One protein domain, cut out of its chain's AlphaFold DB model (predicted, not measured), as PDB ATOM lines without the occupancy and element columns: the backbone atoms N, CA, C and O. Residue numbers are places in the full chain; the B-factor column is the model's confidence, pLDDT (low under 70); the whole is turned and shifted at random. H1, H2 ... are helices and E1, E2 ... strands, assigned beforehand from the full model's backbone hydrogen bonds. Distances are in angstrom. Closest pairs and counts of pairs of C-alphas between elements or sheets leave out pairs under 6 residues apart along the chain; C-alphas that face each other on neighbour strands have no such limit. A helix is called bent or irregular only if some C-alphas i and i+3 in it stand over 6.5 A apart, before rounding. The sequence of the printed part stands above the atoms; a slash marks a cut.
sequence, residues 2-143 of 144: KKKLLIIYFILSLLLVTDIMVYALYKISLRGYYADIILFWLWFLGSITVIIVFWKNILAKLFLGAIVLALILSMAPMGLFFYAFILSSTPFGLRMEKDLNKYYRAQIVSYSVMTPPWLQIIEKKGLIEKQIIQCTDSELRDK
ATOM      1  N   LYS A   2       8.712  41.052  42.586       75.94
ATOM      2  CA  LYS A   2       8.280  39.930  41.720       75.94
ATOM      3  C   LYS A   2       8.456  38.523  42.331       75.94
ATOM      4  O   LYS A   2       7.550  37.709  42.236       75.94
ATOM      5  N   LYS A   3       9.577  38.258  43.025       81.50
ATOM      6  CA  LYS A   3       9.803  36.982  43.743       81.50
ATOM      7  C   LYS A   3       8.801  36.738  44.883       81.50
ATOM      8  O   LYS A   3       8.322  35.626  45.024       81.50
ATOM      9  N   LYS A   4       8.454  37.772  45.665       86.69
ATOM     10  CA  LYS A   4       7.465  37.655  46.755       86.69
ATOM     11  C   LYS A   4       6.069  37.344  46.205       86.69
ATOM     12  O   LYS A   4       5.385  36.500  46.759       86.69
ATOM     13  N   LEU A   5       5.696  37.971  45.086       85.94
ATOM     14  CA  LEU A   5       4.433  37.703  44.393       85.94
ATOM     15  C   LEU A   5       4.347  36.244  43.921       85.94
ATOM     16  O   LEU A   5       3.339  35.591  44.160       85.94
ATOM     17  N   LEU A   6       5.424  35.713  43.332       86.12
ATOM     18  CA  LEU A   6       5.506  34.297  42.950       86.12
ATOM     19  C   LEU A   6       5.373  33.351  44.149       86.12
ATOM     20  O   LEU A   6       4.660  32.363  44.046       86.12
ATOM     21  N   ILE A   7       6.025  33.656  45.275       89.62
ATOM     22  CA  ILE A   7       5.924  32.840  46.496       89.62
ATOM     23  C   ILE A   7       4.488  32.837  47.026       89.62
ATOM     24  O   ILE A   7       3.957  31.774  47.323       89.62
ATOM     25  N   ILE A   8       3.841  34.005  47.100       88.94
ATOM     26  CA  ILE A   8       2.442  34.115  47.538       88.94
ATOM     27  C   ILE A   8       1.534  33.302  46.614       88.94
ATOM     28  O   ILE A   8       0.738  32.505  47.095       88.94
ATOM     29  N   TYR A   9       1.692  33.451  45.297       89.06
ATOM     30  CA  TYR A   9       0.921  32.692  44.314       89.06
ATOM     31  C   TYR A   9       1.155  31.179  44.422       89.06
ATOM     32  O   TYR A   9       0.211  30.399  44.313       89.06
ATOM     33  N   PHE A  10       2.395  30.759  44.672       89.62
ATOM     34  CA  PHE A  10       2.733  29.353  44.869       89.62
ATOM     35  C   PHE A  10       2.060  28.784  46.123       89.62
ATOM     36  O   PHE A  10       1.449  27.723  46.047       89.62
ATOM     37  N   ILE A  11       2.096  29.514  47.243       92.38
ATOM     38  CA  ILE A  11       1.396  29.132  48.479       92.38
ATOM     39  C   ILE A  11      -0.111  29.022  48.227       92.38
ATOM     40  O   ILE A  11      -0.729  28.047  48.640       92.38
ATOM     41  N   LEU A  12      -0.694  29.985  47.509       91.19
ATOM     42  CA  LEU A  12      -2.122  29.993  47.191       91.19
ATOM     43  C   LEU A  12      -2.529  28.819  46.298       91.19
ATOM     44  O   LEU A  12      -3.554  28.188  46.530       91.19
ATOM     45  N   SER A  13      -1.698  28.512  45.303       90.56
ATOM     46  CA  SER A  13      -1.889  27.360  44.420       90.56
ATOM     47  C   SER A  13      -1.809  26.053  45.200       90.56
ATOM     48  O   SER A  13      -2.630  25.166  44.996       90.56
ATOM     49  N   LEU A  14      -0.846  25.943  46.118       91.88
ATOM     50  CA  LEU A  14      -0.688  24.764  46.962       91.88
ATOM     51  C   LEU A  14      -1.897  24.582  47.883       91.88
ATOM     52  O   LEU A  14      -2.402  23.471  47.982       91.88
ATOM     53  N   LEU A  15      -2.405  25.670  48.467       90.94
ATOM     54  CA  LEU A  15      -3.594  25.649  49.322       90.94
ATOM     55  C   LEU A  15      -4.841  25.196  48.547       90.94
ATOM     56  O   LEU A  15      -5.577  24.333  49.020       90.94
ATOM     57  N   LEU A  16      -5.028  25.694  47.321       89.56
ATOM     58  CA  LEU A  16      -6.128  25.284  46.444       89.56
ATOM     59  C   LEU A  16      -6.032  23.809  46.028       89.56
ATOM     60  O   LEU A  16      -7.027  23.091  46.055       89.56
ATOM     61  N   VAL A  17      -4.835  23.324  45.687       90.50
ATOM     62  CA  VAL A  17      -4.632  21.904  45.353       90.50
ATOM     63  C   VAL A  17      -4.895  21.013  46.566       90.50
ATOM     64  O   VAL A  17      -5.539  19.972  46.423       90.50
ATOM     65  N   THR A  18      -4.436  21.411  47.758       89.12
ATOM     66  CA  THR A  18      -4.706  20.649  48.983       89.12
ATOM     67  C   THR A  18      -6.189  20.610  49.313       89.12
ATOM     68  O   THR A  18      -6.681  19.549  49.678       89.12
ATOM     69  N   ASP A  19      -6.903  21.720  49.131       87.31
ATOM     70  CA  ASP A  19      -8.342  21.799  49.369       87.31
ATOM     71  C   ASP A  19      -9.117  20.846  48.444       87.31
ATOM     72  O   ASP A  19      -9.839  19.962  48.909       87.31
ATOM     73  N   ILE A  20      -8.832  20.896  47.137       85.94
ATOM     74  CA  ILE A  20      -9.431  19.989  46.146       85.94
ATOM     75  C   ILE A  20      -9.115  18.519  46.462       85.94
ATOM     76  O   ILE A  20      -9.998  17.665  46.375       85.94
ATOM     77  N   MET A  21      -7.869  18.197  46.830       87.81
ATOM     78  CA  MET A  21      -7.479  16.826  47.187       87.81
ATOM     79  C   MET A  21      -8.211  16.323  48.433       87.81
ATOM     80  O   MET A  21      -8.682  15.183  48.461       87.81
ATOM     81  N   VAL A  22      -8.312  17.162  49.461       88.06
ATOM     82  CA  VAL A  22      -8.987  16.830  50.719       88.06
ATOM     83  C   VAL A  22     -10.488  16.640  50.488       88.06
ATOM     84  O   VAL A  22     -11.061  15.666  50.989       88.06
ATOM     85  N   TYR A  23     -11.105  17.467  49.645       85.12
ATOM     86  CA  TYR A  23     -12.495  17.290  49.238       85.12
ATOM     87  C   TYR A  23     -12.701  16.003  48.427       85.12
ATOM     88  O   TYR A  23     -13.626  15.235  48.703       85.12
ATOM     89  N   ALA A  24     -11.819  15.709  47.468       82.94
ATOM     90  CA  ALA A  24     -11.930  14.523  46.621       82.94
ATOM     91  C   ALA A  24     -11.800  13.208  47.411       82.94
ATOM     92  O   ALA A  24     -12.559  12.272  47.161       82.94
ATOM     93  N   LEU A  25     -10.866  13.145  48.367       85.06
ATOM     94  CA  LEU A  25     -10.560  11.922  49.119       85.06
ATOM     95  C   LEU A  25     -11.409  11.756  50.380       85.06
ATOM     96  O   LEU A  25     -11.831  10.646  50.697       85.06
ATOM     97  N   TYR A  26     -11.657  12.844  51.110       82.62
ATOM     98  CA  TYR A  26     -12.258  12.784  52.444       82.62
ATOM     99  C   TYR A  26     -13.619  13.473  52.541       82.62
ATOM    100  O   TYR A  26     -14.244  13.398  53.604       82.62
ATOM    101  N   LYS A  27     -14.088  14.115  51.456       83.50
ATOM    102  CA  LYS A  27     -15.322  14.922  51.428       83.50
ATOM    103  C   LYS A  27     -15.325  16.001  52.513       83.50
ATOM    104  O   LYS A  27     -16.340  16.282  53.152       83.50
ATOM    105  N   ILE A  28     -14.141  16.551  52.754       81.81
ATOM    106  CA  ILE A  28     -13.885  17.613  53.711       81.81
ATOM    107  C   ILE A  28     -13.682  18.909  52.918       81.81
ATOM    108  O   ILE A  28     -12.874  18.922  51.996       81.81
ATOM    109  N   SER A  29     -14.402  19.962  53.292       80.19
ATOM    110  CA  SER A  29     -14.299  21.319  52.739       80.19
ATOM    111  C   SER A  29     -13.926  22.314  53.831       80.19
ATOM    112  O   SER A  29     -14.072  22.038  55.034       80.19
ATOM    113  N   LEU A  30     -13.493  23.507  53.422       76.81
ATOM    114  CA  LEU A  30     -13.402  24.636  54.336       76.81
ATOM    115  C   LEU A  30     -14.795  25.013  54.846       76.81
ATOM    116  O   LEU A  30     -15.829  24.729  54.241       76.81
ATOM    117  N   ARG A  31     -14.832  25.637  56.024       73.00
ATOM    118  CA  ARG A  31     -16.095  26.038  56.637       73.00
ATOM    119  C   ARG A  31     -16.840  27.043  55.758       73.00
ATOM    120  O   ARG A  31     -16.391  28.177  55.589       73.00
ATOM    121  N   GLY A  32     -18.051  26.667  55.359       70.25
ATOM    122  CA  GLY A  32     -18.949  27.505  54.581       70.25
ATOM    123  C   GLY A  32     -18.783  27.295  53.082       70.25
ATOM    124  O   GLY A  32     -17.678  27.331  52.556       70.25
ATOM    125  N   TYR A  33     -19.918  27.180  52.387       74.12
ATOM    126  CA  TYR A  33     -19.978  26.973  50.935       74.12
ATOM    127  C   TYR A  33     -19.172  28.019  50.137       74.12
ATOM    128  O   TYR A  33     -18.597  27.727  49.094       74.12
ATOM    129  N   TYR A  34     -19.093  29.252  50.642       81.88
ATOM    130  CA  TYR A  34     -18.400  30.353  49.973       81.88
ATOM    131  C   TYR A  34     -16.879  30.363  50.165       81.88
ATOM    132  O   TYR A  34     -16.198  31.061  49.415       81.88
ATOM    133  N   ALA A  35     -16.329  29.640  51.146       85.38
ATOM    134  CA  ALA A  35     -14.892  29.672  51.423       85.38
ATOM    135  C   ALA A  35     -14.086  29.107  50.243       85.38
ATOM    136  O   ALA A  35     -13.161  29.765  49.760       85.38
ATOM    137  N   ASP A  36     -14.514  27.958  49.723       83.81
ATOM    138  CA  ASP A  36     -13.889  27.285  48.580       83.81
ATOM    139  C   ASP A  36     -13.996  28.150  47.308       83.81
ATOM    140  O   ASP A  36     -13.034  28.310  46.554       83.81
ATOM    141  N   ILE A  37     -15.143  28.815  47.122       87.69
ATOM    142  CA  ILE A  37     -15.381  29.760  46.020       87.69
ATOM    143  C   ILE A  37     -14.421  30.951  46.102       87.69
ATOM    144  O   ILE A  37     -13.775  31.302  45.113       87.69
ATOM    145  N   ILE A  38     -14.308  31.587  47.271       88.25
ATOM    146  CA  ILE A  38     -13.426  32.745  47.463       88.25
ATOM    147  C   ILE A  38     -11.974  32.342  47.210       88.25
ATOM    148  O   ILE A  38     -11.260  33.062  46.510       88.25
ATOM    149  N   LEU A  39     -11.547  31.191  47.734       89.06
ATOM    150  CA  LEU A  39     -10.202  30.669  47.519       89.06
ATOM    151  C   LEU A  39      -9.912  30.472  46.025       89.06
ATOM    152  O   LEU A  39      -8.867  30.914  45.536       89.06
ATOM    153  N   PHE A  40     -10.856  29.875  45.295       89.88
ATOM    154  CA  PHE A  40     -10.752  29.677  43.855       89.88
ATOM    155  C   PHE A  40     -10.614  30.999  43.088       89.88
ATOM    156  O   PHE A  40      -9.681  31.164  42.297       89.88
ATOM    157  N   TRP A  41     -11.490  31.976  43.339       90.75
ATOM    158  CA  TRP A  41     -11.435  33.271  42.649       90.75
ATOM    159  C   TRP A  41     -10.175  34.064  42.981       90.75
ATOM    160  O   TRP A  41      -9.609  34.728  42.108       90.75
ATOM    161  N   LEU A  42      -9.692  33.965  44.217       90.62
ATOM    162  CA  LEU A  42      -8.464  34.622  44.646       90.62
ATOM    163  C   LEU A  42      -7.240  34.010  43.943       90.62
ATOM    164  O   LEU A  42      -6.363  34.743  43.475       90.62
ATOM    165  N   TRP A  43      -7.220  32.687  43.762       93.19
ATOM    166  CA  TRP A  43      -6.224  32.005  42.932       93.19
ATOM    167  C   TRP A  43      -6.327  32.382  41.448       93.19
ATOM    168  O   TRP A  43      -5.306  32.635  40.802       93.19
ATOM    169  N   PHE A  44      -7.541  32.481  40.904       89.12
ATOM    170  CA  PHE A  44      -7.769  32.825  39.500       89.12
ATOM    171  C   PHE A  44      -7.315  34.259  39.175       89.12
ATOM    172  O   PHE A  44      -6.554  34.480  38.230       89.12
ATOM    173  N   LEU A  45      -7.679  35.241  40.005       90.69
ATOM    174  CA  LEU A  45      -7.194  36.621  39.875       90.69
ATOM    175  C   LEU A  45      -5.675  36.714  40.085       90.69
ATOM    176  O   LEU A  45      -4.984  37.457  39.377       90.69
ATOM    177  N   GLY A  46      -5.134  35.918  41.013       88.38
ATOM    178  CA  GLY A  46      -3.693  35.761  41.200       88.38
ATOM    179  C   GLY A  46      -2.997  35.263  39.931       88.38
ATOM    180  O   GLY A  46      -1.990  35.840  39.516       88.38
ATOM    181  N   SER A  47      -3.579  34.266  39.263       88.19
ATOM    182  CA  SER A  47      -3.087  33.705  37.998       88.19
ATOM    183  C   SER A  47      -3.013  34.766  36.899       88.19
ATOM    184  O   SER A  47      -1.968  34.924  36.264       88.19
ATOM    185  N   ILE A  48      -4.075  35.561  36.724       88.62
ATOM    186  CA  ILE A  48      -4.104  36.674  35.757       88.62
ATOM    187  C   ILE A  48      -3.014  37.702  36.085       88.62
ATOM    188  O   ILE A  48      -2.270  38.133  35.201       88.62
ATOM    189  N   THR A  49      -2.861  38.053  37.363       87.69
ATOM    190  CA  THR A  49      -1.843  39.013  37.813       87.69
ATOM    191  C   THR A  49      -0.428  38.521  37.498       87.69
ATOM    192  O   THR A  49       0.398  39.284  36.992       87.69
ATOM    193  N   VAL A  50      -0.139  37.237  37.741       87.94
ATOM    194  CA  VAL A  50       1.149  36.612  37.395       87.94
ATOM    195  C   VAL A  50       1.392  36.679  35.887       87.94
ATOM    196  O   VAL A  50       2.482  37.067  35.464       87.94
ATOM    197  N   ILE A  51       0.384  36.380  35.066       88.25
ATOM    198  CA  ILE A  51       0.506  36.435  33.603       88.25
ATOM    199  C   ILE A  51       0.852  37.852  33.126       88.25
ATOM    200  O   ILE A  51       1.783  38.016  32.336       88.25
ATOM    201  N   ILE A  52       0.166  38.880  33.635       87.44
ATOM    202  CA  ILE A  52       0.415  40.281  33.260       87.44
ATOM    203  C   ILE A  52       1.829  40.713  33.678       87.44
ATOM    204  O   ILE A  52       2.580  41.271  32.875       87.44
ATOM    205  N   VAL A  53       2.238  40.418  34.917       87.50
ATOM    206  CA  VAL A  53       3.557  40.815  35.449       87.50
ATOM    207  C   VAL A  53       4.709  40.123  34.711       87.50
ATOM    208  O   VAL A  53       5.786  40.713  34.547       87.50
ATOM    209  N   PHE A  54       4.500  38.885  34.262       86.94
ATOM    210  CA  PHE A  54       5.498  38.074  33.568       86.94
ATOM    211  C   PHE A  54       5.231  37.937  32.061       86.94
ATOM    212  O   PHE A  54       5.777  37.030  31.442       86.94
ATOM    213  N   TRP A  55       4.493  38.863  31.437       84.25
ATOM    214  CA  TRP A  55       4.098  38.795  30.017       84.25
ATOM    215  C   TRP A  55       5.263  38.624  29.026       84.25
ATOM    216  O   TRP A  55       5.117  38.038  27.951       84.25
ATOM    217  N   LYS A  56       6.453  39.128  29.384       85.12
ATOM    218  CA  LYS A  56       7.667  38.964  28.568       85.12
ATOM    219  C   LYS A  56       8.225  37.535  28.584       85.12
ATOM    220  O   LYS A  56       8.968  37.181  27.675       85.12
ATOM    221  N   ASN A  57       7.862  36.712  29.568       87.19
ATOM    222  CA  ASN A  57       8.309  35.328  29.673       87.19
ATOM    223  C   ASN A  57       7.433  34.401  28.831       87.19
ATOM    224  O   ASN A  57       6.205  34.448  28.896       87.19
ATOM    225  N   ILE A  58       8.072  33.481  28.108       87.38
ATOM    226  CA  ILE A  58       7.357  32.503  27.284       87.38
ATOM    227  C   ILE A  58       6.490  31.552  28.121       87.38
ATOM    228  O   ILE A  58       5.387  31.212  27.708       87.38
ATOM    229  N   LEU A  59       6.928  31.221  29.343       85.75
ATOM    230  CA  LEU A  59       6.163  30.394  30.283       85.75
ATOM    231  C   LEU A  59       4.821  31.029  30.673       85.75
ATOM    232  O   LEU A  59       3.831  30.318  30.790       85.75
ATOM    233  N   ALA A  60       4.758  32.356  30.827       86.31
ATOM    234  CA  ALA A  60       3.505  33.041  31.153       86.31
ATOM    235  C   ALA A  60       2.508  32.984  29.985       86.31
ATOM    236  O   ALA A  60       1.311  32.805  30.195       86.31
ATOM    237  N   LYS A  61       3.009  33.077  28.746       87.38
ATOM    238  CA  LYS A  61       2.190  32.925  27.535       87.38
ATOM    239  C   LYS A  61       1.691  31.493  27.364       87.38
ATOM    240  O   LYS A  61       0.533  31.301  27.014       87.38
ATOM    241  N   LEU A  62       2.542  30.504  27.643       90.44
ATOM    242  CA  LEU A  62       2.162  29.092  27.616       90.44
ATOM    243  C   LEU A  62       1.104  28.795  28.683       90.44
ATOM    244  O   LEU A  62       0.127  28.118  28.391       90.44
ATOM    245  N   PHE A  63       1.248  29.365  29.881       88.12
ATOM    246  CA  PHE A  63       0.254  29.244  30.943       88.12
ATOM    247  C   PHE A  63      -1.097  29.867  30.555       88.12
ATOM    248  O   PHE A  63      -2.129  29.228  30.732       88.12
ATOM    249  N   LEU A  64      -1.103  31.057  29.940       90.62
ATOM    250  CA  LEU A  64      -2.325  31.639  29.371       90.62
ATOM    251  C   LEU A  64      -2.929  30.716  28.307       90.62
ATOM    252  O   LEU A  64      -4.125  30.436  28.349       90.62
ATOM    253  N   GLY A  65      -2.105  30.217  27.382       90.38
ATOM    254  CA  GLY A  65      -2.535  29.274  26.353       90.38
ATOM    255  C   GLY A  65      -3.165  28.015  26.947       90.38
ATOM    256  O   GLY A  65      -4.209  27.584  26.472       90.38
ATOM    257  N   ALA A  66      -2.596  27.479  28.028       90.69
ATOM    258  CA  ALA A  66      -3.139  26.331  28.746       90.69
ATOM    259  C   ALA A  66      -4.501  26.635  29.390       90.69
ATOM    260  O   ALA A  66      -5.404  25.811  29.280       90.69
ATOM    261  N   ILE A  67      -4.687  27.813  30.002       88.88
ATOM    262  CA  ILE A  67      -5.986  28.229  30.566       88.88
ATOM    263  C   ILE A  67      -7.043  28.340  29.463       88.88
ATOM    264  O   ILE A  67      -8.143  27.811  29.606       88.88
ATOM    265  N   VAL A  68      -6.711  28.999  28.349       90.12
ATOM    266  CA  VAL A  68      -7.637  29.163  27.217       90.12
ATOM    267  C   VAL A  68      -7.979  27.810  26.597       90.12
ATOM    268  O   VAL A  68      -9.149  27.524  26.352       90.12
ATOM    269  N   LEU A  69      -6.980  26.951  26.389       92.00
ATOM    270  CA  LEU A  69      -7.186  25.615  25.847       92.00
ATOM    271  C   LEU A  69      -8.042  24.759  26.785       92.00
ATOM    272  O   LEU A  69      -8.956  24.092  26.314       92.00
ATOM    273  N   ALA A  70      -7.797  24.810  28.098       88.06
ATOM    274  CA  ALA A  70      -8.602  24.106  29.092       88.06
ATOM    275  C   ALA A  70     -10.060  24.589  29.093       88.06
ATOM    276  O   ALA A  70     -10.969  23.765  29.164       88.06
ATOM    277  N   LEU A  71     -10.299  25.898  28.947       87.94
ATOM    278  CA  LEU A  71     -11.650  26.451  28.814       87.94
ATOM    279  C   LEU A  71     -12.349  25.941  27.550       87.94
ATOM    280  O   LEU A  71     -13.468  25.442  27.643       87.94
ATOM    281  N   ILE A  72     -11.687  25.987  26.390       89.56
ATOM    282  CA  ILE A  72     -12.250  25.461  25.134       89.56
ATOM    283  C   ILE A  72     -12.540  23.962  25.264       89.56
ATOM    284  O   ILE A  72     -13.620  23.495  24.910       89.56
ATOM    285  N   LEU A  73     -11.602  23.200  25.825       88.81
ATOM    286  CA  LEU A  73     -11.749  21.758  25.988       88.81
ATOM    287  C   LEU A  73     -12.856  21.404  26.991       88.81
ATOM    288  O   LEU A  73     -13.564  20.421  26.792       88.81
ATOM    289  N   SER A  74     -13.078  22.236  28.014       86.06
ATOM    290  CA  SER A  74     -14.192  22.068  28.957       86.06
ATOM    291  C   SER A  74     -15.570  22.194  28.291       86.06
ATOM    292  O   SER A  74     -16.555  21.653  28.802       86.06
ATOM    293  N   MET A  75     -15.644  22.851  27.126       87.44
ATOM    294  CA  MET A  75     -16.857  22.950  26.313       87.44
ATOM    295  C   MET A  75     -17.082  21.723  25.413       87.44
ATOM    296  O   MET A  75     -18.220  21.452  25.030       87.44
ATOM    297  N   ALA A  76     -16.028  20.960  25.098       78.38
ATOM    298  CA  ALA A  76     -16.039  19.916  24.069       78.38
ATOM    299  C   ALA A  76     -16.936  18.681  24.343       78.38
ATOM    300  O   ALA A  76     -17.295  18.009  23.378       78.38
ATOM    301  N   PRO A  77     -17.403  18.391  25.576       75.44
ATOM    302  CA  PRO A  77     -18.486  17.440  25.810       75.44
ATOM    303  C   PRO A  77     -19.762  18.183  26.214       75.44
ATOM    304  O   PRO A  77     -20.082  18.274  27.398       75.44
ATOM    305  N   MET A  78     -20.476  18.756  25.238       81.12
ATOM    306  CA  MET A  78     -21.754  19.467  25.453       81.12
ATOM    307  C   MET A  78     -21.707  20.555  26.552       81.12
ATOM    308  O   MET A  78     -22.730  20.888  27.149       81.12
ATOM    309  N   GLY A  79     -20.526  21.098  26.864       83.19
ATOM    310  CA  GLY A  79     -20.340  22.026  27.981       83.19
ATOM    311  C   GLY A  79     -20.423  21.408  29.377       83.19
ATOM    312  O   GLY A  79     -20.452  22.156  30.343       83.19
ATOM    313  N   LEU A  80     -20.455  20.084  29.541       84.94
ATOM    314  CA  LEU A  80     -20.629  19.441  30.850       84.94
ATOM    315  C   LEU A  80     -19.550  19.827  31.863       84.94
ATOM    316  O   LEU A  80     -19.875  20.251  32.971       84.94
ATOM    317  N   PHE A  81     -18.275  19.726  31.480       85.12
ATOM    318  CA  PHE A  81     -17.177  20.144  32.354       85.12
ATOM    319  C   PHE A  81     -17.194  21.652  32.590       85.12
ATOM    320  O   PHE A  81     -16.898  22.092  33.696       85.12
ATOM    321  N   PHE A  82     -17.599  22.436  31.591       87.62
ATOM    322  CA  PHE A  82     -17.772  23.877  31.724       87.62
ATOM    323  C   PHE A  82     -18.875  24.244  32.732       87.62
ATOM    324  O   PHE A  82     -18.659  25.081  33.606       87.62
ATOM    325  N   TYR A  83     -20.030  23.582  32.682       86.38
ATOM    326  CA  TYR A  83     -21.108  23.783  33.648       86.38
ATOM    327  C   TYR A  83     -20.716  23.305  35.042       86.38
ATOM    328  O   TYR A  83     -20.987  24.011  36.006       86.38
ATOM    329  N   ALA A  84     -20.040  22.160  35.162       86.19
ATOM    330  CA  ALA A  84     -19.522  21.695  36.445       86.19
ATOM    331  C   ALA A  84     -18.516  22.683  37.041       86.19
ATOM    332  O   ALA A  84     -18.577  22.999  38.229       86.19
ATOM    333  N   PHE A  85     -17.640  23.234  36.204       86.00
ATOM    334  CA  PHE A  85     -16.705  24.282  36.583       86.00
ATOM    335  C   PHE A  85     -17.427  25.550  37.056       86.00
ATOM    336  O   PHE A  85     -17.133  26.040  38.143       86.00
ATOM    337  N   ILE A  86     -18.413  26.059  36.309       87.44
ATOM    338  CA  ILE A  86     -19.178  27.249  36.714       87.44
ATOM    339  C   ILE A  86     -19.948  26.991  38.008       87.44
ATOM    340  O   ILE A  86     -19.837  27.771  38.947       87.44
ATOM    341  N   LEU A  87     -20.724  25.910  38.077       86.00
ATOM    342  CA  LEU A  87     -21.605  25.628  39.212       86.00
ATOM    343  C   LEU A  87     -20.827  25.359  40.505       86.00
ATOM    344  O   LEU A  87     -21.323  25.685  41.578       86.00
ATOM    345  N   SER A  88     -19.615  24.804  40.414       84.25
ATOM    346  CA  SER A  88     -18.736  24.605  41.577       84.25
ATOM    347  C   SER A  88     -17.962  25.863  41.976       84.25
ATOM    348  O   SER A  88     -17.757  26.097  43.162       84.25
ATOM    349  N   SER A  89     -17.562  26.699  41.014       84.00
ATOM    350  CA  SER A  89     -16.809  27.935  41.279       84.00
ATOM    351  C   SER A  89     -17.689  29.147  41.584       84.00
ATOM    352  O   SER A  89     -17.171  30.233  41.846       84.00
ATOM    353  N   THR A  90     -19.017  29.008  41.547       84.69
ATOM    354  CA  THR A  90     -19.951  30.116  41.777       84.69
ATOM    355  C   THR A  90     -21.079  29.741  42.740       84.69
ATOM    356  O   THR A  90     -21.384  28.562  42.940       84.69
ATOM    357  N   PRO A  91     -21.770  30.743  43.318       83.50
ATOM    358  CA  PRO A  91     -22.939  30.510  44.161       83.50
ATOM    359  C   PRO A  91     -24.115  29.848  43.437       83.50
ATOM    360  O   PRO A  91     -25.020  29.352  44.096       83.50
ATOM    361  N   PHE A  92     -24.120  29.823  42.099       82.38
ATOM    362  CA  PHE A  92     -25.239  29.311  41.305       82.38
ATOM    363  C   PHE A  92     -25.503  27.813  41.498       82.38
ATOM    364  O   PHE A  92     -26.619  27.356  41.248       82.38
ATOM    365  N   GLY A  93     -24.506  27.050  41.954       81.88
ATOM    366  CA  GLY A  93     -24.693  25.649  42.324       81.88
ATOM    367  C   GLY A  93     -25.522  25.454  43.597       81.88
ATOM    368  O   GLY A  93     -26.137  24.400  43.755       81.88
ATOM    369  N   LEU A  94     -25.590  26.448  44.487       86.81
ATOM    370  CA  LEU A  94     -26.316  26.362  45.752       86.81
ATOM    371  C   LEU A  94     -27.783  26.743  45.549       86.81
ATOM    372  O   LEU A  94     -28.111  27.894  45.270       86.81
ATOM    373  N   ARG A  95     -28.684  25.773  45.717       85.69
ATOM    374  CA  ARG A  95     -30.132  26.012  45.631       85.69
ATOM    375  C   ARG A  95     -30.739  26.369  46.977       85.69
ATOM    376  O   ARG A  95     -31.656  27.180  47.040       85.69
ATOM    377  N   MET A  96     -30.259  25.736  48.043       86.19
ATOM    378  CA  MET A  96     -30.758  25.961  49.393       86.19
ATOM    379  C   MET A  96     -29.672  25.645  50.411       86.19
ATOM    380  O   MET A  96     -28.970  24.645  50.282       86.19
ATOM    381  N   GLU A  97     -29.587  26.458  51.453       88.00
ATOM    382  CA  GLU A  97     -28.753  26.213  52.622       88.00
ATOM    383  C   GLU A  97     -29.623  26.390  53.865       88.00
ATOM    384  O   GLU A  97     -30.351  27.378  53.990       88.00
ATOM    385  N   LYS A  98     -29.596  25.413  54.774       87.50
ATOM    386  CA  LYS A  98     -30.324  25.490  56.037       87.50
ATOM    387  C   LYS A  98     -29.542  24.841  57.162       87.50
ATOM    388  O   LYS A  98     -29.162  23.672  57.099       87.50
ATOM    389  N   ASP A  99     -29.376  25.592  58.240       87.19
ATOM    390  CA  ASP A  99     -28.819  25.065  59.474       87.19
ATOM    391  C   ASP A  99     -29.842  24.174  60.181       87.19
ATOM    392  O   ASP A  99     -30.956  24.599  60.488       87.19
ATOM    393  N   LEU A 100     -29.455  22.918  60.421       84.94
ATOM    394  CA  LEU A 100     -30.261  21.951  61.167       84.94
ATOM    395  C   LEU A 100     -30.014  22.103  62.672       84.94
ATOM    396  O   LEU A 100     -30.946  22.031  63.467       84.94
ATOM    397  N   ASN A 101     -28.750  22.299  63.068       87.62
ATOM    398  CA  ASN A 101     -28.330  22.509  64.455       87.62
ATOM    399  C   ASN A 101     -26.940  23.188  64.501       87.62
ATOM    400  O   ASN A 101     -26.301  23.422  63.474       87.62
ATOM    401  N   LYS A 102     -26.405  23.432  65.703       84.75
ATOM    402  CA  LYS A 102     -25.037  23.914  65.951       84.75
ATOM    403  C   LYS A 102     -23.955  23.023  65.323       84.75
ATOM    404  O   LYS A 102     -22.894  23.529  64.977       84.75
ATOM    405  N   TYR A 103     -24.234  21.728  65.159       86.62
ATOM    406  CA  TYR A 103     -23.283  20.736  64.643       86.62
ATOM    407  C   TYR A 103     -23.539  20.304  63.193       86.62
ATOM    408  O   TYR A 103     -22.646  19.723  62.586       86.62
ATOM    409  N   TYR A 104     -24.716  20.589  62.622       87.88
ATOM    410  CA  TYR A 104     -25.105  20.075  61.304       87.88
ATOM    411  C   TYR A 104     -25.785  21.131  60.436       87.88
ATOM    412  O   TYR A 104     -26.610  21.914  60.914       87.88
ATOM    413  N   ARG A 105     -25.487  21.095  59.138       88.19
ATOM    414  CA  ARG A 105     -26.137  21.892  58.094       88.19
ATOM    415  C   ARG A 105     -26.610  20.988  56.966       88.19
ATOM    416  O   ARG A 105     -25.904  20.054  56.594       88.19
ATOM    417  N   ALA A 106     -27.775  21.287  56.411       88.38
ATOM    418  CA  ALA A 106     -28.228  20.722  55.152       88.38
ATOM    419  C   ALA A 106     -28.033  21.743  54.029       88.38
ATOM    420  O   ALA A 106     -28.318  22.930  54.197       88.38
ATOM    421  N   GLN A 107     -27.578  21.274  52.875       89.88
ATOM    422  CA  GLN A 107     -27.532  22.072  51.659       89.88
ATOM    423  C   GLN A 107     -28.027  21.262  50.468       89.88
ATOM    424  O   GLN A 107     -27.817  20.053  50.394       89.88
ATOM    425  N   ILE A 108     -28.692  21.939  49.542       88.31
ATOM    426  CA  ILE A 108     -29.115  21.378  48.265       88.31
ATOM    427  C   ILE A 108     -28.248  22.025  47.194       88.31
ATOM    428  O   ILE A 108     -28.313  23.241  46.991       88.31
ATOM    429  N   VAL A 109     -27.438  21.212  46.521       88.69
ATOM    430  CA  VAL A 109     -26.439  21.672  45.550       88.69
ATOM    431  C   VAL A 109     -26.586  20.957  44.213       88.69
ATOM    432  O   VAL A 109     -26.901  19.773  44.144       88.69
ATOM    433  N   SER A 110     -26.351  21.679  43.127       87.38
ATOM    434  CA  SER A 110     -26.425  21.175  41.758       87.38
ATOM    435  C   SER A 110     -25.112  21.488  41.057       87.38
ATOM    436  O   SER A 110     -24.835  22.645  40.763       87.38
ATOM    437  N   TYR A 111     -24.314  20.460  40.767       83.25
ATOM    438  CA  TYR A 111     -23.020  20.608  40.082       83.25
ATOM    439  C   TYR A 111     -23.081  20.284  38.587       83.25
ATOM    440  O   TYR A 111     -22.071  20.330  37.899       83.25
ATOM    441  N   SER A 112     -24.251  19.931  38.062       83.50
ATOM    442  CA  SER A 112     -24.466  19.714  36.635       83.50
ATOM    443  C   SER A 112     -25.879  20.141  36.261       83.50
ATOM    444  O   SER A 112     -26.770  20.202  37.110       83.50
ATOM    445  N   VAL A 113     -26.064  20.448  34.979       81.12
ATOM    446  CA  VAL A 113     -27.371  20.742  34.375       81.12
ATOM    447  C   VAL A 113     -28.133  19.447  34.061       81.12
ATOM    448  O   VAL A 113     -29.353  19.462  33.957       81.12
ATOM    449  N   MET A 114     -27.427  18.315  33.942       83.62
ATOM    450  CA  MET A 114     -28.016  17.016  33.589       83.62
ATOM    451  C   MET A 114     -28.332  16.124  34.795       83.62
ATOM    452  O   MET A 114     -28.998  15.106  34.634       83.62
ATOM    453  N   THR A 115     -27.851  16.466  35.993       82.38
ATOM    454  CA  THR A 115     -28.115  15.681  37.206       82.38
ATOM    455  C   THR A 115     -29.119  16.396  38.101       82.38
ATOM    456  O   THR A 115     -29.045  17.623  38.215       82.38
ATOM    457  N   PRO A 116     -30.008  15.661  38.792       84.69
ATOM    458  CA  PRO A 116     -30.829  16.252  39.836       84.69
ATOM    459  C   PRO A 116     -29.947  16.881  40.928       84.69
ATOM    460  O   PRO A 116     -28.775  16.512  41.080       84.69
ATOM    461  N   PRO A 117     -30.484  17.860  41.672       86.94
ATOM    462  CA  PRO A 117     -29.768  18.432  42.795       86.94
ATOM    463  C   PRO A 117     -29.546  17.373  43.881       86.94
ATOM    464  O   PRO A 117     -30.381  16.501  44.114       86.94
ATOM    465  N   TRP A 118     -28.419  17.487  44.565       87.94
ATOM    466  CA  TRP A 118     -28.020  16.613  45.652       87.94
ATOM    467  C   TRP A 118     -28.353  17.266  46.985       87.94
ATOM    468  O   TRP A 118     -27.960  18.410  47.230       87.94
ATOM    469  N   LEU A 119     -29.013  16.521  47.866       88.69
ATOM    470  CA  LEU A 119     -29.089  16.846  49.279       88.69
ATOM    471  C   LEU A 119     -27.784  16.408  49.948       88.69
ATOM    472  O   LEU A 119     -27.387  15.243  49.890       88.69
ATOM    473  N   GLN A 120     -27.119  17.351  50.601       89.56
ATOM    474  CA  GLN A 120     -25.898  17.113  51.349       89.56
ATOM    475  C   GLN A 120     -26.094  17.500  52.810       89.56
ATOM    476  O   GLN A 120     -26.549  18.604  53.114       89.56
ATOM    477  N   ILE A 121     -25.713  16.600  53.718       88.69
ATOM    478  CA  ILE A 121     -25.666  16.882  55.157       88.69
ATOM    479  C   ILE A 121     -24.208  16.997  55.572       88.69
ATOM    480  O   ILE A 121     -23.409  16.074  55.384       88.69
ATOM    481  N   ILE A 122     -23.884  18.148  56.143       89.19
ATOM    482  CA  ILE A 122     -22.536  18.567  56.486       89.19
ATOM    483  C   ILE A 122     -22.419  18.708  57.997       89.19
ATOM    484  O   ILE A 122     -23.223  19.376  58.648       89.19
ATOM    485  N   GLU A 123     -21.387  18.084  58.544       88.94
ATOM    486  CA  GLU A 123     -20.959  18.206  59.928       88.94
ATOM    487  C   GLU A 123     -20.029  19.406  60.092       88.94
ATOM    488  O   GLU A 123     -18.990  19.505  59.434       88.94
ATOM    489  N   LYS A 124     -20.382  20.300  61.013       86.44
ATOM    490  CA  LYS A 124     -19.584  21.472  61.364       86.44
ATOM    491  C   LYS A 124     -18.518  21.074  62.383       86.44
ATOM    492  O   LYS A 124     -18.813  20.929  63.570       86.44
ATOM    493  N   LYS A 125     -17.261  20.953  61.948       82.75
ATOM    494  CA  LYS A 125     -16.093  20.703  62.812       82.75
ATOM    495  C   LYS A 125     -15.185  21.930  62.875       82.75
ATOM    496  O   LYS A 125     -14.055  21.944  62.393       82.75
ATOM    497  N   GLY A 126     -15.684  22.985  63.519       79.62
ATOM    498  CA  GLY A 126     -14.904  24.197  63.775       79.62
ATOM    499  C   GLY A 126     -14.600  24.981  62.497       79.62
ATOM    500  O   GLY A 126     -15.479  25.683  62.005       79.62
ATOM    501  N   LEU A 127     -13.357  24.915  62.011       75.38
ATOM    502  CA  LEU A 127     -12.893  25.576  60.774       75.38
ATOM    503  C   LEU A 127     -13.066  24.708  59.521       75.38
ATOM    504  O   LEU A 127     -12.850  25.186  58.410       75.38
ATOM    505  N   ILE A 128     -13.445  23.448  59.710       80.50
ATOM    506  CA  ILE A 128     -13.547  22.449  58.659       80.50
ATOM    507  C   ILE A 128     -14.960  21.872  58.685       80.50
ATOM    508  O   ILE A 128     -15.550  21.655  59.748       80.50
ATOM    509  N   GLU A 129     -15.507  21.620  57.509       84.44
ATOM    510  CA  GLU A 129     -16.819  21.022  57.323       84.44
ATOM    511  C   GLU A 129     -16.661  19.673  56.620       84.44
ATOM    512  O   GLU A 129     -15.919  19.546  55.649       84.44
ATOM    513  N   LYS A 130     -17.320  18.630  57.135       87.56
ATOM    514  CA  LYS A 130     -17.273  17.293  56.533       87.56
ATOM    515  C   LYS A 130     -18.649  16.899  56.037       87.56
ATOM    516  O   LYS A 130     -19.598  16.850  56.814       87.56
ATOM    517  N   GLN A 131     -18.751  16.554  54.766       87.06
ATOM    518  CA  GLN A 131     -19.972  15.991  54.216       87.06
ATOM    519  C   GLN A 131     -20.110  14.533  54.678       87.06
ATOM    520  O   GLN A 131     -19.248  13.697  54.401       87.06
ATOM    521  N   ILE A 132     -21.182  14.229  55.415       87.50
ATOM    522  CA  ILE A 132     -21.466  12.869  55.907       87.50
ATOM    523  C   ILE A 132     -22.405  12.146  54.947       87.50
ATOM    524  O   ILE A 132     -22.220  10.962  54.678       87.50
ATOM    525  N   ILE A 133     -23.423  12.850  54.448       85.38
ATOM    526  CA  ILE A 133     -24.473  12.256  53.617       85.38
ATOM    527  C   ILE A 133     -24.562  13.024  52.305       85.38
ATOM    528  O   ILE A 133     -24.517  14.255  52.289       85.38
ATOM    529  N   GLN A 134     -24.685  12.273  51.217       87.00
ATOM    530  CA  GLN A 134     -25.055  12.749  49.894       87.00
ATOM    531  C   GLN A 134     -26.188  11.863  49.397       87.00
ATOM    532  O   GLN A 134     -26.000  10.649  49.330       87.00
ATOM    533  N   CYS A 135     -27.336  12.439  49.070       85.75
ATOM    534  CA  CYS A 135     -28.426  11.685  48.468       85.75
ATOM    535  C   CYS A 135     -29.228  12.524  47.478       85.75
ATOM    536  O   CYS A 135     -29.249  13.754  47.548       85.75
ATOM    537  N   THR A 136     -29.879  11.842  46.545       84.25
ATOM    538  CA  THR A 136     -30.880  12.436  45.646       84.25
ATOM    539  C   THR A 136     -32.290  12.179  46.189       84.25
ATOM    540  O   THR A 136     -32.501  11.232  46.947       84.25
ATOM    541  N   ASP A 137     -33.279  12.975  45.777       78.81
ATOM    542  CA  ASP A 137     -34.693  12.790  46.149       78.81
ATOM    543  C   ASP A 137     -35.215  11.361  45.902       78.81
ATOM    544  O   ASP A 137     -35.991  10.835  46.700       78.81
ATOM    545  N   SER A 138     -34.762  10.701  44.829       78.25
ATOM    546  CA  SER A 138     -35.102   9.301  44.537       78.25
ATOM    547  C   SER A 138     -34.579   8.336  45.606       78.25
ATOM    548  O   SER A 138     -35.307   7.464  46.061       78.25
ATOM    549  N   GLU A 139     -33.345   8.533  46.067       79.50
ATOM    550  CA  GLU A 139     -32.708   7.675  47.074       79.50
ATOM    551  C   GLU A 139     -33.280   7.894  48.481       79.50
ATOM    552  O   GLU A 139     -33.219   6.998  49.321       79.50
ATOM    553  N   LEU A 140     -33.816   9.088  48.752       76.75
ATOM    554  CA  LEU A 140     -34.551   9.372  49.985       76.75
ATOM    555  C   LEU A 140     -35.901   8.658  50.008       76.75
ATOM    556  O   LEU A 140     -36.287   8.142  51.053       76.75
ATOM    557  N   ARG A 141     -36.604   8.620  48.869       73.25
ATOM    558  CA  ARG A 141     -37.904   7.954  48.751       73.25
ATOM    559  C   ARG A 141     -37.800   6.444  48.965       73.25
ATOM    560  O   ARG A 141     -38.645   5.900  49.655       73.25
ATOM    561  N   ASP A 142     -36.771   5.799  48.421       71.12
ATOM    562  CA  ASP A 142     -36.612   4.338  48.509       71.12
ATOM    563  C   ASP A 142     -36.120   3.844  49.886       71.12
ATOM    564  O   ASP A 142     -36.107   2.642  50.147       71.12
ATOM    565  N   LYS A 143     -35.684   4.753  50.770       59.47
ATOM    566  CA  LYS A 143     -35.194   4.435  52.125       59.47
ATOM    567  C   LYS A 143     -36.221   4.669  53.242       59.47
ATOM    568  O   LYS A 143     -35.895   4.390  54.397       59.47
TER     569      LYS A 143
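What this domain is: This is residues 2 to 143 of the 144 residues of an uncharacterized protein of Elizabethkingia sp. YR191 (UniProt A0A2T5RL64). The model is an elongated body with helices at one end and a strongly twisted sheet at the other. H1 and H2 run side by side along the long axis, H3 makes a V with H2, and H4 closes the open side of that V; E1, between H1 and H2 in the chain, joins the edge of the five-stranded sheet, and the short H5 lies at the far end after E5. The 142 printed residues include five named helices and five named strands, in the order H1 E1 H2 H3 H4 E2 E3 E4 E5 H5, and the class is mixed, helices and strands. The sheet is antiparallel in the order E1, E5, E4, E3, E2, and E2 to E5 form a meander, each strand the antiparallel neighbour of the one before. The whole is only just loose, close to compact, with a radius of gyration of the C-alphas of 17.8 A and spans of 59 by 38 by 22 A.

How they stand to each other: H1, residues 2 to 26, touches H2, residues 33 to 53, at a shallow tilt of 33 degrees, only just short of steep, and they run opposite ways; their closest C-alphas are those of Leu 12 and Trp 43, 6.2 A apart. H1 is on the sheet but only grazes it, with its residues 19 to 26. Between the two helices, E1, residues 28 to 30, is an edge strand and the antiparallel neighbour of E5, residues 128 to 135, with N 29 and O 129 2.8 A apart, within hydrogen-bond range. H2 is on the sheet and is the hub, touching three other helices. With its residues 50 to 51 alone it touches H3, residues 58 to 75, at a steep tilt of 42 degrees, opposite ways; this is a helical hairpin, with the C-alphas of Ile 51 and Ala 60 closest at 5.1 A. H4, residues 80 to 89, touches H3 at a steep tilt of 69 degrees, only just short of about perpendicular, and the closest C-alphas are those of Ser 74 and Phe 82, 4.9 A apart. H4 also touches H2, about perpendicular at 76 degrees, with the C-alphas of Ile 37 and Ser 89 closest at 5.3 A. H1 is apart from H3 and H4. The other edge strand, E2, residues 94 to 99, forms a hairpin with E3, residues 104 to 109, where N 106 and O 98 are 2.8 A apart. E3 forms a hairpin with E4, residues 118 to 125, where N 120 and O 107 are 2.8 A apart. E4 forms a hairpin with E5, where N 123 and O 130 are 2.8 A apart. H5, residues 137 to 141, touches no helix and is not on the sheet. In H1, H3, H4 and H5 every O i to N i+4 pair is within hydrogen-bond range; in H2, 16 of 17 are.

Where its parts are: H1 begins at C-alpha 2 (8.280, 39.930, 41.720) and is 35.7 A long; E1 measures 7.1 A. H2 is 31.4 A long and only just irregular, with C-alphas 33 and 36 6.54 A apart. H3 is 26.0 A long and H4 14.0 A. E2 and E3 measure 14.0 A and 15.9 A, E4 and E5 21.3 A and 21.0 A. H5, 6.4 A long, ends at C-alpha 141 (-37.904, 7.954, 48.751).

The domain as a whole: The two C-alphas farthest apart are those of Lys 56 and Lys 143, at 59.9 A. The printed part has no cut. The link from E3 to E4, eight residues, is short, and the other links are tight. The mean pLDDT of the printed part is 85.6, and residue 143 is under 70.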